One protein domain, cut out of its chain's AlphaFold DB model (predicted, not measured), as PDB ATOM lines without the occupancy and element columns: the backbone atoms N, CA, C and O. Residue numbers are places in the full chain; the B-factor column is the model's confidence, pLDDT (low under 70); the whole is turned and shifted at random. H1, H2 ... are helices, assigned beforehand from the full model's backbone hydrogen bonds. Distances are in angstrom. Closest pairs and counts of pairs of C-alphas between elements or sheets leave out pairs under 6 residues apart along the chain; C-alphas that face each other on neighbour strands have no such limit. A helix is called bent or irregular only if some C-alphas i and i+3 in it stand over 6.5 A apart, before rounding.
ATOM      1  N   GLU A  89     275.181 303.640 385.762       78.31
ATOM      2  CA  GLU A  89     274.889 304.547 384.648       78.31
ATOM      3  C   GLU A  89     273.379 304.758 384.482       78.31
ATOM      4  O   GLU A  89     272.922 305.898 384.377       78.31
ATOM      5  N   TYR A  90     272.589 303.685 384.574       78.56
ATOM      6  CA  TYR A  90     271.129 303.760 384.567       78.56
ATOM      7  C   TYR A  90     270.586 304.673 385.678       78.56
ATOM      8  O   TYR A  90     269.804 305.586 385.406       78.56
ATOM      9  N   ILE A  91     271.029 304.480 386.929       80.81
ATOM     10  CA  ILE A  91     270.603 305.315 388.067       80.81
ATOM     11  C   ILE A  91     270.967 306.784 387.822       80.81
ATOM     12  O   ILE A  91     270.187 307.680 388.150       80.81
ATOM     13  N   GLN A  92     272.150 307.045 387.265       84.25
ATOM     14  CA  GLN A  92     272.600 308.399 386.968       84.25
ATOM     15  C   GLN A  92     271.702 309.068 385.918       84.25
ATOM     16  O   GLN A  92     271.215 310.173 386.158       84.25
ATOM     17  N   ASN A  93     271.412 308.375 384.816       86.06
ATOM     18  CA  ASN A  93     270.512 308.861 383.770       86.06
ATOM     19  C   ASN A  93     269.093 309.132 384.306       86.06
ATOM     20  O   ASN A  93     268.485 310.156 383.994       86.06
ATOM     21  N   GLU A  94     268.574 308.266 385.178       85.56
ATOM     22  CA  GLU A  94     267.263 308.473 385.801       85.56
ATOM     23  C   GLU A  94     267.236 309.663 386.775       85.56
ATOM     24  O   GLU A  94     266.282 310.449 386.775       85.56
ATOM     25  N   ASN A  95     268.303 309.879 387.554       87.38
ATOM     26  CA  ASN A  95     268.429 311.086 388.378       87.38
ATOM     27  C   ASN A  95     268.454 312.360 387.512       87.38
ATOM     28  O   ASN A  95     267.827 313.360 387.869       87.38
ATOM     29  N   GLU A  96     269.119 312.329 386.357       89.88
ATOM     30  CA  GLU A  96     269.123 313.450 385.413       89.88
ATOM     31  C   GLU A  96     267.732 313.694 384.815       89.88
ATOM     32  O   GLU A  96     267.270 314.840 384.751       89.88
ATOM     33  N   ASN A  97     267.011 312.629 384.454       90.19
ATOM     34  CA  ASN A  97     265.623 312.709 383.997       90.19
ATOM     35  C   ASN A  97     264.709 313.342 385.060       90.19
ATOM     36  O   ASN A  97     263.869 314.190 384.727       90.19
ATOM     37  N   LEU A  98     264.901 312.991 386.336       90.25
ATOM     38  CA  LEU A  98     264.185 313.591 387.463       90.25
ATOM     39  C   LEU A  98     264.439 315.093 387.561       90.25
ATOM     40  O   LEU A  98     263.495 315.879 387.679       90.25
ATOM     41  N   ASP A  99     265.704 315.501 387.482       91.75
ATOM     42  CA  ASP A  99     266.094 316.907 387.544       91.75
ATOM     43  C   ASP A  99     265.494 317.707 386.385       91.75
ATOM     44  O   ASP A  99     264.937 318.790 386.592       91.75
ATOM     45  N   GLN A 100     265.512 317.153 385.170       92.44
ATOM     46  CA  GLN A 100     264.859 317.772 384.016       92.44
ATOM     47  C   GLN A 100     263.349 317.915 384.217       92.44
ATOM     48  O   GLN A 100     262.762 318.937 383.847       92.44
ATOM     49  N   TRP A 101     262.700 316.912 384.804       91.94
ATOM     50  CA  TRP A 101     261.275 316.963 385.103       91.94
ATOM     51  C   TRP A 101     260.937 318.028 386.156       91.94
ATOM     52  O   TRP A 101     260.020 318.824 385.935       91.94
ATOM     53  N   ILE A 102     261.724 318.131 387.232       91.06
ATOM     54  CA  ILE A 102     261.581 319.183 388.254       91.06
ATOM     55  C   ILE A 102     261.695 320.571 387.610       91.06
ATOM     56  O   ILE A 102     260.835 321.428 387.821       91.06
ATOM     57  N   ILE A 103     262.706 320.780 386.758       90.06
ATOM     58  CA  ILE A 103     262.902 322.051 386.043       90.06
ATOM     59  C   ILE A 103     261.692 322.379 385.158       90.06
ATOM     60  O   ILE A 103     261.266 323.536 385.101       90.06
ATOM     61  N   LYS A 104     261.123 321.388 384.459       90.44
ATOM     62  CA  LYS A 104     259.928 321.582 383.621       90.44
ATOM     63  C   LYS A 104     258.718 322.011 384.452       90.44
ATOM     64  O   LYS A 104     258.008 322.921 384.028       90.44
ATOM     65  N   ILE A 105     258.510 321.418 385.629       88.56
ATOM     66  CA  ILE A 105     257.422 321.800 386.544       88.56
ATOM     67  C   ILE A 105     257.608 323.230 387.053       88.56
ATOM     68  O   ILE A 105     256.683 324.039 386.957       88.56
ATOM     69  N   ASP A 106     258.804 323.565 387.533       87.56
ATOM     70  CA  ASP A 106     259.098 324.906 388.049       87.56
ATOM     71  C   ASP A 106     258.951 325.986 386.967       87.56
ATOM     72  O   ASP A 106     258.496 327.096 387.247       87.56
ATOM     73  N   ARG A 107     259.294 325.669 385.711       87.88
ATOM     74  CA  ARG A 107     259.063 326.566 384.565       87.88
ATOM     75  C   ARG A 107     257.583 326.707 384.217       87.88
ATOM     76  O   ARG A 107     257.165 327.793 383.824       87.88
ATOM     77  N   ALA A 108     256.801 325.635 384.343       87.94
ATOM     78  CA  ALA A 108     255.373 325.638 384.041       87.94
ATOM     79  C   ALA A 108     254.545 326.429 385.068       87.94
ATOM     80  O   ALA A 108     253.478 326.936 384.719       87.94
ATOM     81  N   ASN A 109     255.028 326.583 386.308       85.31
ATOM     82  CA  ASN A 109     254.368 327.401 387.328       85.31
ATOM     83  C   ASN A 109     255.289 328.490 387.919       85.31
ATOM     84  O   ASN A 109     255.792 328.347 389.036       85.31
ATOM     85  N   PRO A 110     255.441 329.642 387.232       79.31
ATOM     86  CA  PRO A 110     256.308 330.731 387.692       79.31
ATOM     87  C   PRO A 110     255.886 331.335 389.040       79.31
ATOM     88  O   PRO A 110     256.707 331.932 389.733       79.31
ATOM     89  N   THR A 111     254.603 331.208 389.400       81.19
ATOM     90  CA  THR A 111     254.019 331.834 390.597       81.19
ATOM     91  C   THR A 111     254.216 331.019 391.870       81.19
ATOM     92  O   THR A 111     254.209 331.579 392.965       81.19
ATOM     93  N   ARG A 112     254.410 329.703 391.744       81.25
ATOM     94  CA  ARG A 112     254.567 328.794 392.880       81.25
ATOM     95  C   ARG A 112     255.578 327.710 392.533       81.25
ATOM     96  O   ARG A 112     255.214 326.650 392.030       81.25
ATOM     97  N   LYS A 113     256.840 327.996 392.843       84.38
ATOM     98  CA  LYS A 113     257.932 327.026 392.740       84.38
ATOM     99  C   LYS A 113     257.789 325.921 393.776       84.38
ATOM    100  O   LYS A 113     257.217 326.136 394.852       84.38
ATOM    101  N   LEU A 114     258.341 324.757 393.462       85.50
ATOM    102  CA  LEU A 114     258.442 323.665 394.417       85.50
ATOM    103  C   LEU A 114     259.382 324.066 395.575       85.50
ATOM    104  O   LEU A 114     260.458 324.617 395.340       85.50
ATOM    105  N   PRO A 115     258.997 323.822 396.841       88.81
ATOM    106  CA  PRO A 115     259.887 324.050 397.972       88.81
ATOM    107  C   PRO A 115     261.147 323.189 397.857       88.81
ATOM    108  O   PRO A 115     261.052 321.988 397.603       88.81
ATOM    109  N   GLN A 116     262.316 323.771 398.129       84.94
ATOM    110  CA  GLN A 116     263.588 323.051 398.015       84.94
ATOM    111  C   GLN A 116     263.639 321.804 398.908       84.94
ATOM    112  O   GLN A 116     264.114 320.756 398.490       84.94
ATOM    113  N   THR A 117     263.043 321.879 400.098       84.12
ATOM    114  CA  THR A 117     262.937 320.749 401.028       84.12
ATOM    115  C   THR A 117     262.159 319.565 400.453       84.12
ATOM    116  O   THR A 117     262.492 318.419 400.741       84.12
ATOM    117  N   PHE A 118     261.138 319.825 399.631       85.75
ATOM    118  CA  PHE A 118     260.378 318.784 398.946       85.75
ATOM    119  C   PHE A 118     261.183 318.184 397.793       85.75
ATOM    120  O   PHE A 118     261.205 316.968 397.645       85.75
ATOM    121  N   ILE A 119     261.877 319.021 397.015       87.12
ATOM    122  CA  ILE A 119     262.753 318.564 395.929       87.12
ATOM    123  C   ILE A 119     263.859 317.651 396.477       87.12
ATOM    124  O   ILE A 119     264.130 316.598 395.905       87.12
ATOM    125  N   ASP A 120     264.474 318.027 397.597       87.19
ATOM    126  CA  ASP A 120     265.552 317.248 398.204       87.19
ATOM    127  C   ASP A 120     265.040 315.903 398.760       87.19
ATOM    128  O   ASP A 120     265.701 314.876 398.586       87.19
ATOM    129  N   ASP A 121     263.844 315.871 399.367       85.62
ATOM    130  CA  ASP A 121     263.200 314.615 399.791       85.62
ATOM    131  C   ASP A 121     262.827 313.736 398.588       85.62
ATOM    132  O   ASP A 121     263.047 312.524 398.610       85.62
ATOM    133  N   LEU A 122     262.323 314.346 397.511       86.62
ATOM    134  CA  LEU A 122     261.982 313.668 396.264       86.62
ATOM    135  C   LEU A 122     263.222 312.997 395.664       86.62
ATOM    136  O   LEU A 122     263.227 311.777 395.503       86.62
ATOM    137  N   ARG A 123     264.302 313.754 395.431       88.25
ATOM    138  CA  ARG A 123     265.580 313.212 394.939       88.25
ATOM    139  C   ARG A 123     266.059 312.064 395.806       88.25
ATOM    140  O   ARG A 123     266.298 310.975 395.302       88.25
ATOM    141  N   LYS A 124     266.111 312.264 397.126       86.00
ATOM    142  CA  LYS A 124     266.561 311.234 398.066       86.00
ATOM    143  C   LYS A 124     265.748 309.944 397.949       86.00
ATOM    144  O   LYS A 124     266.328 308.860 397.952       86.00
ATOM    145  N   ARG A 125     264.419 310.032 397.862       79.75
ATOM    146  CA  ARG A 125     263.549 308.850 397.748       79.75
ATOM    147  C   ARG A 125     263.717 308.141 396.413       79.75
ATOM    148  O   ARG A 125     263.817 306.920 396.417       79.75
ATOM    149  N   PHE A 126     263.779 308.885 395.314       83.56
ATOM    150  CA  PHE A 126     263.969 308.318 393.981       83.56
ATOM    151  C   PHE A 126     265.357 307.689 393.820       83.56
ATOM    152  O   PHE A 126     265.452 306.555 393.368       83.56
ATOM    153  N   THR A 127     266.419 308.328 394.319       82.12
ATOM    154  CA  THR A 127     267.761 307.728 394.352       82.12
ATOM    155  C   THR A 127     267.772 306.427 395.162       82.12
ATOM    156  O   THR A 127     268.331 305.431 394.714       82.12
ATOM    157  N   ILE A 128     267.119 306.389 396.333       79.81
ATOM    158  CA  ILE A 128     267.004 305.157 397.135       79.81
ATOM    159  C   ILE A 128     266.168 304.089 396.417       79.81
ATOM    160  O   ILE A 128     266.467 302.903 396.547       79.81
ATOM    161  N   TYR A 129     265.111 304.500 395.718       77.88
ATOM    162  CA  TYR A 129     264.252 303.611 394.945       77.88
ATOM    163  C   TYR A 129     265.051 302.960 393.815       77.88
ATOM    164  O   TYR A 129     265.150 301.742 393.794       77.88
ATOM    165  N   TRP A 130     265.716 303.740 392.961       77.94
ATOM    166  CA  TRP A 130     266.483 303.210 391.831       77.94
ATOM    167  C   TRP A 130     267.706 302.394 392.246       77.94
ATOM    168  O   TRP A 130     268.028 301.423 391.579       77.94
ATOM    169  N   GLN A 131     268.338 302.713 393.379       73.50
ATOM    170  CA  GLN A 131     269.411 301.882 393.946       73.50
ATOM    171  C   GLN A 131     268.942 300.504 394.428       73.50
ATOM    172  O   GLN A 131     269.768 299.625 394.654       73.50
ATOM    173  N   LYS A 132     267.643 300.340 394.686       69.62
ATOM    174  CA  LYS A 132     267.063 299.109 395.244       69.62
ATOM    175  C   LYS A 132     266.165 298.382 394.260       69.62
ATOM    176  O   LYS A 132     265.885 297.204 394.463       69.62
ATOM    177  N   ASP A 133     265.689 299.081 393.236       68.25
ATOM    178  CA  ASP A 133     264.906 298.526 392.149       68.25
ATOM    179  C   ASP A 133     265.838 297.794 391.185       68.25
ATOM    180  O   ASP A 133     266.282 298.313 390.163       68.25
ATOM    181  N   HIS A 134     266.156 296.554 391.550       65.12
ATOM    182  CA  HIS A 134     266.918 295.644 390.707       65.12
ATOM    183  C   HIS A 134     266.027 294.964 389.650       65.12
ATOM    184  O   HIS A 134     266.533 294.173 388.856       65.12
ATOM    185  N   THR A 135     264.719 295.268 389.588       61.94
ATOM    186  CA  THR A 135     263.789 294.646 388.627       61.94
ATOM    187  C   THR A 135     264.209 294.895 387.188       61.94
ATOM    188  O   THR A 135     264.234 293.959 386.394       61.94
ATOM    189  N   THR A 136     264.546 296.143 386.858       59.62
ATOM    190  CA  THR A 136     264.935 296.538 385.500       59.62
ATOM    191  C   THR A 136     266.231 295.846 385.102       59.62
ATOM    192  O   THR A 136     266.284 295.215 384.052       59.62
ATOM    193  N   VAL A 137     267.211 295.823 386.015       60.31
ATOM    194  CA  VAL A 137     268.473 295.087 385.845       60.31
ATOM    195  C   VAL A 137     268.187 293.617 385.559       60.31
ATOM    196  O   VAL A 137     268.663 293.087 384.570       60.31
ATOM    197  N   VAL A 138     267.361 292.956 386.369       60.94
ATOM    198  CA  VAL A 138     267.036 291.531 386.213       60.94
ATOM    199  C   VAL A 138     266.278 291.241 384.913       60.94
ATOM    200  O   VAL A 138     266.558 290.231 384.272       60.94
ATOM    201  N   GLN A 139     265.324 292.086 384.519       60.00
ATOM    202  CA  GLN A 139     264.449 291.848 383.363       60.00
ATOM    203  C   GLN A 139     265.105 292.151 382.014       60.00
ATOM    204  O   GLN A 139     264.733 291.534 381.013       60.00
ATOM    205  N   GLU A 140     266.076 293.064 381.973       62.69
ATOM    206  CA  GLU A 140     266.803 293.407 380.747       62.69
ATOM    207  C   GLU A 140     267.755 292.295 380.295       62.69
ATOM    208  O   GLU A 140     268.059 292.178 379.103       62.69
ATOM    209  N   TYR A 141     268.173 291.407 381.203       66.56
ATOM    210  CA  TYR A 141     269.065 290.328 380.817       66.56
ATOM    211  C   TYR A 141     268.364 289.210 380.026       66.56
ATOM    212  O   TYR A 141     267.345 288.657 380.457       66.56
ATOM    213  N   PRO A 142     268.986 288.725 378.932       69.50
ATOM    214  CA  PRO A 142     268.452 287.626 378.126       69.50
ATOM    215  C   PRO A 142     268.206 286.332 378.911       69.50
ATOM    216  O   PRO A 142     267.356 285.534 378.514       69.50
ATOM    217  N   PHE A 143     268.940 286.106 380.011       75.44
ATOM    218  CA  PHE A 143     268.780 284.917 380.848       75.44
ATOM    219  C   PHE A 143     267.445 284.907 381.592       75.44
ATOM    220  O   PHE A 143     266.896 283.832 381.814       75.44
ATOM    221  N   PHE A 144     266.885 286.070 381.941       77.56
ATOM    222  CA  PHE A 144     265.633 286.134 382.691       77.56
ATOM    223  C   PHE A 144     264.483 285.558 381.874       77.56
ATOM    224  O   PHE A 144     263.705 284.757 382.375       77.56
ATOM    225  N   ASN A 145     264.442 285.863 380.577       77.88
ATOM    226  CA  ASN A 145     263.442 285.324 379.656       77.88
ATOM    227  C   ASN A 145     263.626 283.830 379.344       77.88
ATOM    228  O   ASN A 145     262.688 283.190 378.870       77.88
ATOM    229  N   GLN A 146     264.805 283.267 379.624       83.56
ATOM    230  CA  GLN A 146     265.082 281.833 379.495       83.56
ATOM    231  C   GLN A 146     264.682 281.043 380.749       83.56
ATOM    232  O   GLN A 146     264.615 279.815 380.701       83.56
ATOM    233  N   LEU A 147     264.406 281.723 381.867       83.00
ATOM    234  CA  LEU A 147     263.965 281.066 383.091       83.00
ATOM    235  C   LEU A 147     262.511 280.564 382.966       83.00
ATOM    236  O   LEU A 147     261.648 281.258 382.417       83.00
ATOM    237  N   PRO A 148     262.198 279.392 383.548       86.25
ATOM    238  CA  PRO A 148     260.826 278.960 383.798       86.25
ATOM    239  C   PRO A 148     260.012 280.025 384.548       86.25
ATOM    240  O   PRO A 148     260.551 280.756 385.380       86.25
ATOM    241  N   VAL A 149     258.702 280.092 384.279       81.31
ATOM    242  CA  VAL A 149     257.772 281.083 384.865       81.31
ATOM    243  C   VAL A 149     257.896 281.146 386.393       81.31
ATOM    244  O   VAL A 149     258.082 282.231 386.935       81.31
ATOM    245  N   ASP A 150     257.912 279.991 387.056       77.69
ATOM    246  CA  ASP A 150     257.940 279.891 388.521       77.69
ATOM    247  C   ASP A 150     259.234 280.452 389.139       77.69
ATOM    248  O   ASP A 150     259.224 280.988 390.248       77.69
ATOM    249  N   LEU A 151     260.363 280.346 388.425       80.19
ATOM    250  CA  LEU A 151     261.646 280.898 388.869       80.19
ATOM    251  C   LEU A 151     261.741 282.398 388.592       80.19
ATOM    252  O   LEU A 151     262.332 283.119 389.390       80.19
ATOM    253  N   ARG A 152     261.135 282.888 387.504       77.62
ATOM    254  CA  ARG A 152     261.067 284.332 387.225       77.62
ATOM    255  C   ARG A 152     260.333 285.075 388.327       77.62
ATOM    256  O   ARG A 152     260.836 286.087 388.799       77.62
ATOM    257  N   GLU A 153     259.193 284.546 388.762       73.12
ATOM    258  CA  GLU A 153     258.408 285.143 389.842       73.12
ATOM    259  C   GLU A 153     259.209 285.195 391.149       73.12
ATOM    260  O   GLU A 153     259.322 286.255 391.763       73.12
ATOM    261  N   GLN A 154     259.865 284.093 391.523       75.19
ATOM    262  CA  GLN A 154     260.713 284.044 392.719       75.19
ATOM    263  C   GLN A 154     261.896 285.013 392.648       75.19
ATOM    264  O   GLN A 154     262.181 285.698 393.627       75.19
ATOM    265  N   VAL A 155     262.568 285.102 391.498       74.69
ATOM    266  CA  VAL A 155     263.701 286.013 391.298       74.69
ATOM    267  C   VAL A 155     263.241 287.470 391.319       74.69
ATOM    268  O   VAL A 155     263.894 288.286 391.959       74.69
ATOM    269  N   THR A 156     262.108 287.809 390.695       72.62
ATOM    270  CA  THR A 156     261.531 289.164 390.757       72.62
ATOM    271  C   THR A 156     261.168 289.551 392.190       72.62
ATOM    272  O   THR A 156     261.508 290.644 392.634       72.62
ATOM    273  N   VAL A 157     260.532 288.654 392.946       75.50
ATOM    274  CA  VAL A 157     260.178 288.922 394.347       75.50
ATOM    275  C   VAL A 157     261.431 289.069 395.215       75.50
ATOM    276  O   VAL A 157     261.534 290.032 395.969       75.50
ATOM    277  N   ALA A 158     262.409 288.171 395.078       72.31
ATOM    278  CA  ALA A 158     263.654 288.215 395.849       72.31
ATOM    279  C   ALA A 158     264.521 289.443 395.513       72.31
ATOM    280  O   ALA A 158     265.111 290.044 396.406       72.31
ATOM    281  N   SER A 159     264.555 289.840 394.240       68.19
ATOM    282  CA  SER A 159     265.204 291.062 393.749       68.19
ATOM    283  C   SER A 159     264.599 292.326 394.373       68.19
ATOM    284  O   SER A 159     265.316 293.276 394.681       68.19
ATOM    285  N   ASN A 160     263.283 292.324 394.602       66.06
ATOM    286  CA  ASN A 160     262.514 293.520 394.958       66.06
ATOM    287  C   ASN A 160     262.110 293.601 396.435       66.06
ATOM    288  O   ASN A 160     261.445 294.560 396.839       66.06
ATOM    289  N   ASP A 161     262.517 292.631 397.255       66.31
ATOM    290  CA  ASP A 161     262.165 292.555 398.679       66.31
ATOM    291  C   ASP A 161     262.590 293.827 399.445       66.31
ATOM    292  O   ASP A 161     261.882 294.338 400.319       66.31
ATOM    293  N   GLY A 162     263.705 294.438 399.026       60.62
ATOM    294  CA  GLY A 162     264.136 295.750 399.501       60.62
ATOM    295  C   GLY A 162     263.118 296.853 399.199       60.62
ATOM    296  O   GLY A 162     262.678 297.544 400.117       60.62
ATOM    297  N   VAL A 163     262.716 297.019 397.935       59.91
ATOM    298  CA  VAL A 163     261.799 298.084 397.480       59.91
ATOM    299  C   VAL A 163     260.436 297.979 398.155       59.91
ATOM    300  O   VAL A 163     259.930 298.983 398.659       59.91
ATOM    301  N   LEU A 164     259.868 296.774 398.243       57.25
ATOM    302  CA  LEU A 164     258.567 296.534 398.881       57.25
ATOM    303  C   LEU A 164     258.566 296.967 400.351       57.25
ATOM    304  O   LEU A 164     257.612 297.590 400.824       57.25
ATOM    305  N   LYS A 165     259.670 296.734 401.065       59.94
ATOM    306  CA  LYS A 165     259.849 297.201 402.442       59.94
ATOM    307  C   LYS A 165     259.936 298.729 402.539       59.94
ATOM    308  O   LYS A 165     259.391 299.304 403.476       59.94
ATOM    309  N   TYR A 166     260.563 299.417 401.581       53.91
ATOM    310  CA  TYR A 166     260.626 300.890 401.575       53.91
ATOM    311  C   TYR A 166     259.333 301.560 401.108       53.91
ATOM    312  O   TYR A 166     258.982 302.605 401.650       53.91
ATOM    313  N   LEU A 167     258.601 300.975 400.159       54.81
ATOM    314  CA  LEU A 167     257.298 301.490 399.727       54.81
ATOM    315  C   LEU A 167     256.256 301.370 400.846       54.81
ATOM    316  O   LEU A 167     255.490 302.303 401.071       54.81
ATOM    317  N   THR A 168     256.285 300.272 401.607       52.47
ATOM    318  CA  THR A 168     255.392 300.068 402.761       52.47
ATOM    319  C   THR A 168     255.797 300.870 404.005       52.47
ATOM    320  O   THR A 168     254.929 301.282 404.770       52.47
ATOM    321  N   LEU A 169     257.091 301.151 404.207       53.25
ATOM    322  CA  LEU A 169     257.572 302.023 405.296       53.25
ATOM    323  C   LEU A 169     257.509 303.523 404.949       53.25
ATOM    324  O   LEU A 169     257.445 304.364 405.846       53.25
ATOM    325  N   GLY A 170     257.558 303.874 403.662       45.12
ATOM    326  CA  GLY A 170     257.626 305.247 403.149       45.12
ATOM    327  C   GLY A 170     256.281 305.974 403.091       45.12
ATOM    328  O   GLY A 170     256.262 307.210 403.038       45.12
ATOM    329  N   SER A 171     255.167 305.241 403.174       47.72
ATOM    330  CA  SER A 171     253.860 305.791 403.532       47.72
ATOM    331  C   SER A 171     253.852 306.128 405.022       47.72
ATOM    332  O   SER A 171     253.289 305.403 405.842       47.72
ATOM    333  N   SER A 172     254.506 307.234 405.391       45.00
ATOM    334  CA  SER A 172     254.281 307.837 406.703       45.00
ATOM    335  C   SER A 172     252.776 308.098 406.828       45.00
ATOM    336  O   SER A 172     252.236 308.838 405.997       45.00
TER     337      SER A 172
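This is residues 89 to 172 of the 244 residues of the protein "Ion_trans_2 domain-containing protein" of Ichthyophthirius multifiliis (strain G5) (UniProt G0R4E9). The domain is a long, loose S of helices: H1 and H2 make a helical hairpin at one end, the short H3 and H4 lead on to the other end, and the bent helix H5 folds back from there, its arm H5a beside H3 and its arm H5b coming near the end of H2. At the hairpin's turn, residues 107 to 112 stick out. The printed part has 84 residues with five named helices, H1 to H5 in that order, and no named strand; the class is all helix. It is loose, with a radius of gyration of the C-alphas of 16.6 A, and elongated, spanning 54 by 29 by 18 A.

H5, residues 149 to 170, was assigned as one helix by its hydrogen bonds but is bent: C-alphas 159 and 162 are 7.5 A apart, and its arms H5a, residues 149 to 159, and H5b, residues 162 to 170, stand at a steep tilt of 56 degrees. H5a touches H3, residues 135 to 140, opposite ways at a steep tilt of 47 degrees; the closest C-alphas, of Thr 156 and Thr 135, are 6.3 A apart. H4, residues 142 to 146, is close to H5a but not clearly touching; the closest C-alphas, of Phe 144 and Arg 152, are 6.7 A apart. H5b is close to H2, residues 116 to 130, but not clearly touching; the closest C-alphas, of Val 163 and Tyr 129, are 6.6 A apart. H2 and H1, residues 89 to 108, form a hairpin: they touch, opposite ways at a shallow tilt of 29 degrees, the closest C-alphas, of Trp 130 and Ile 91, 6.0 A apart. H1 is apart from H3, H4, H5a and H5b. In H1, H2, H3, H5a and H5b every O i to N i+4 pair is within hydrogen-bond range; H4 has 0 of 1, and 1 of 2 O i to N i+3 pairs.

H1 begins at C-alpha 89, (274.889, 304.547, 384.648), and is 28.7 A long; H2 is 21.0 A, H5a 15.3 A and H5b 12.1 A. H5b ends at C-alpha 170, (257.626, 305.247, 403.149).

The C-alphas farthest apart, of Thr 111 and Pro 148, are 53.7 A apart. The printed part has no cut and no long link. Residues 132 to 142 and 159 to 172 have pLDDT under 70.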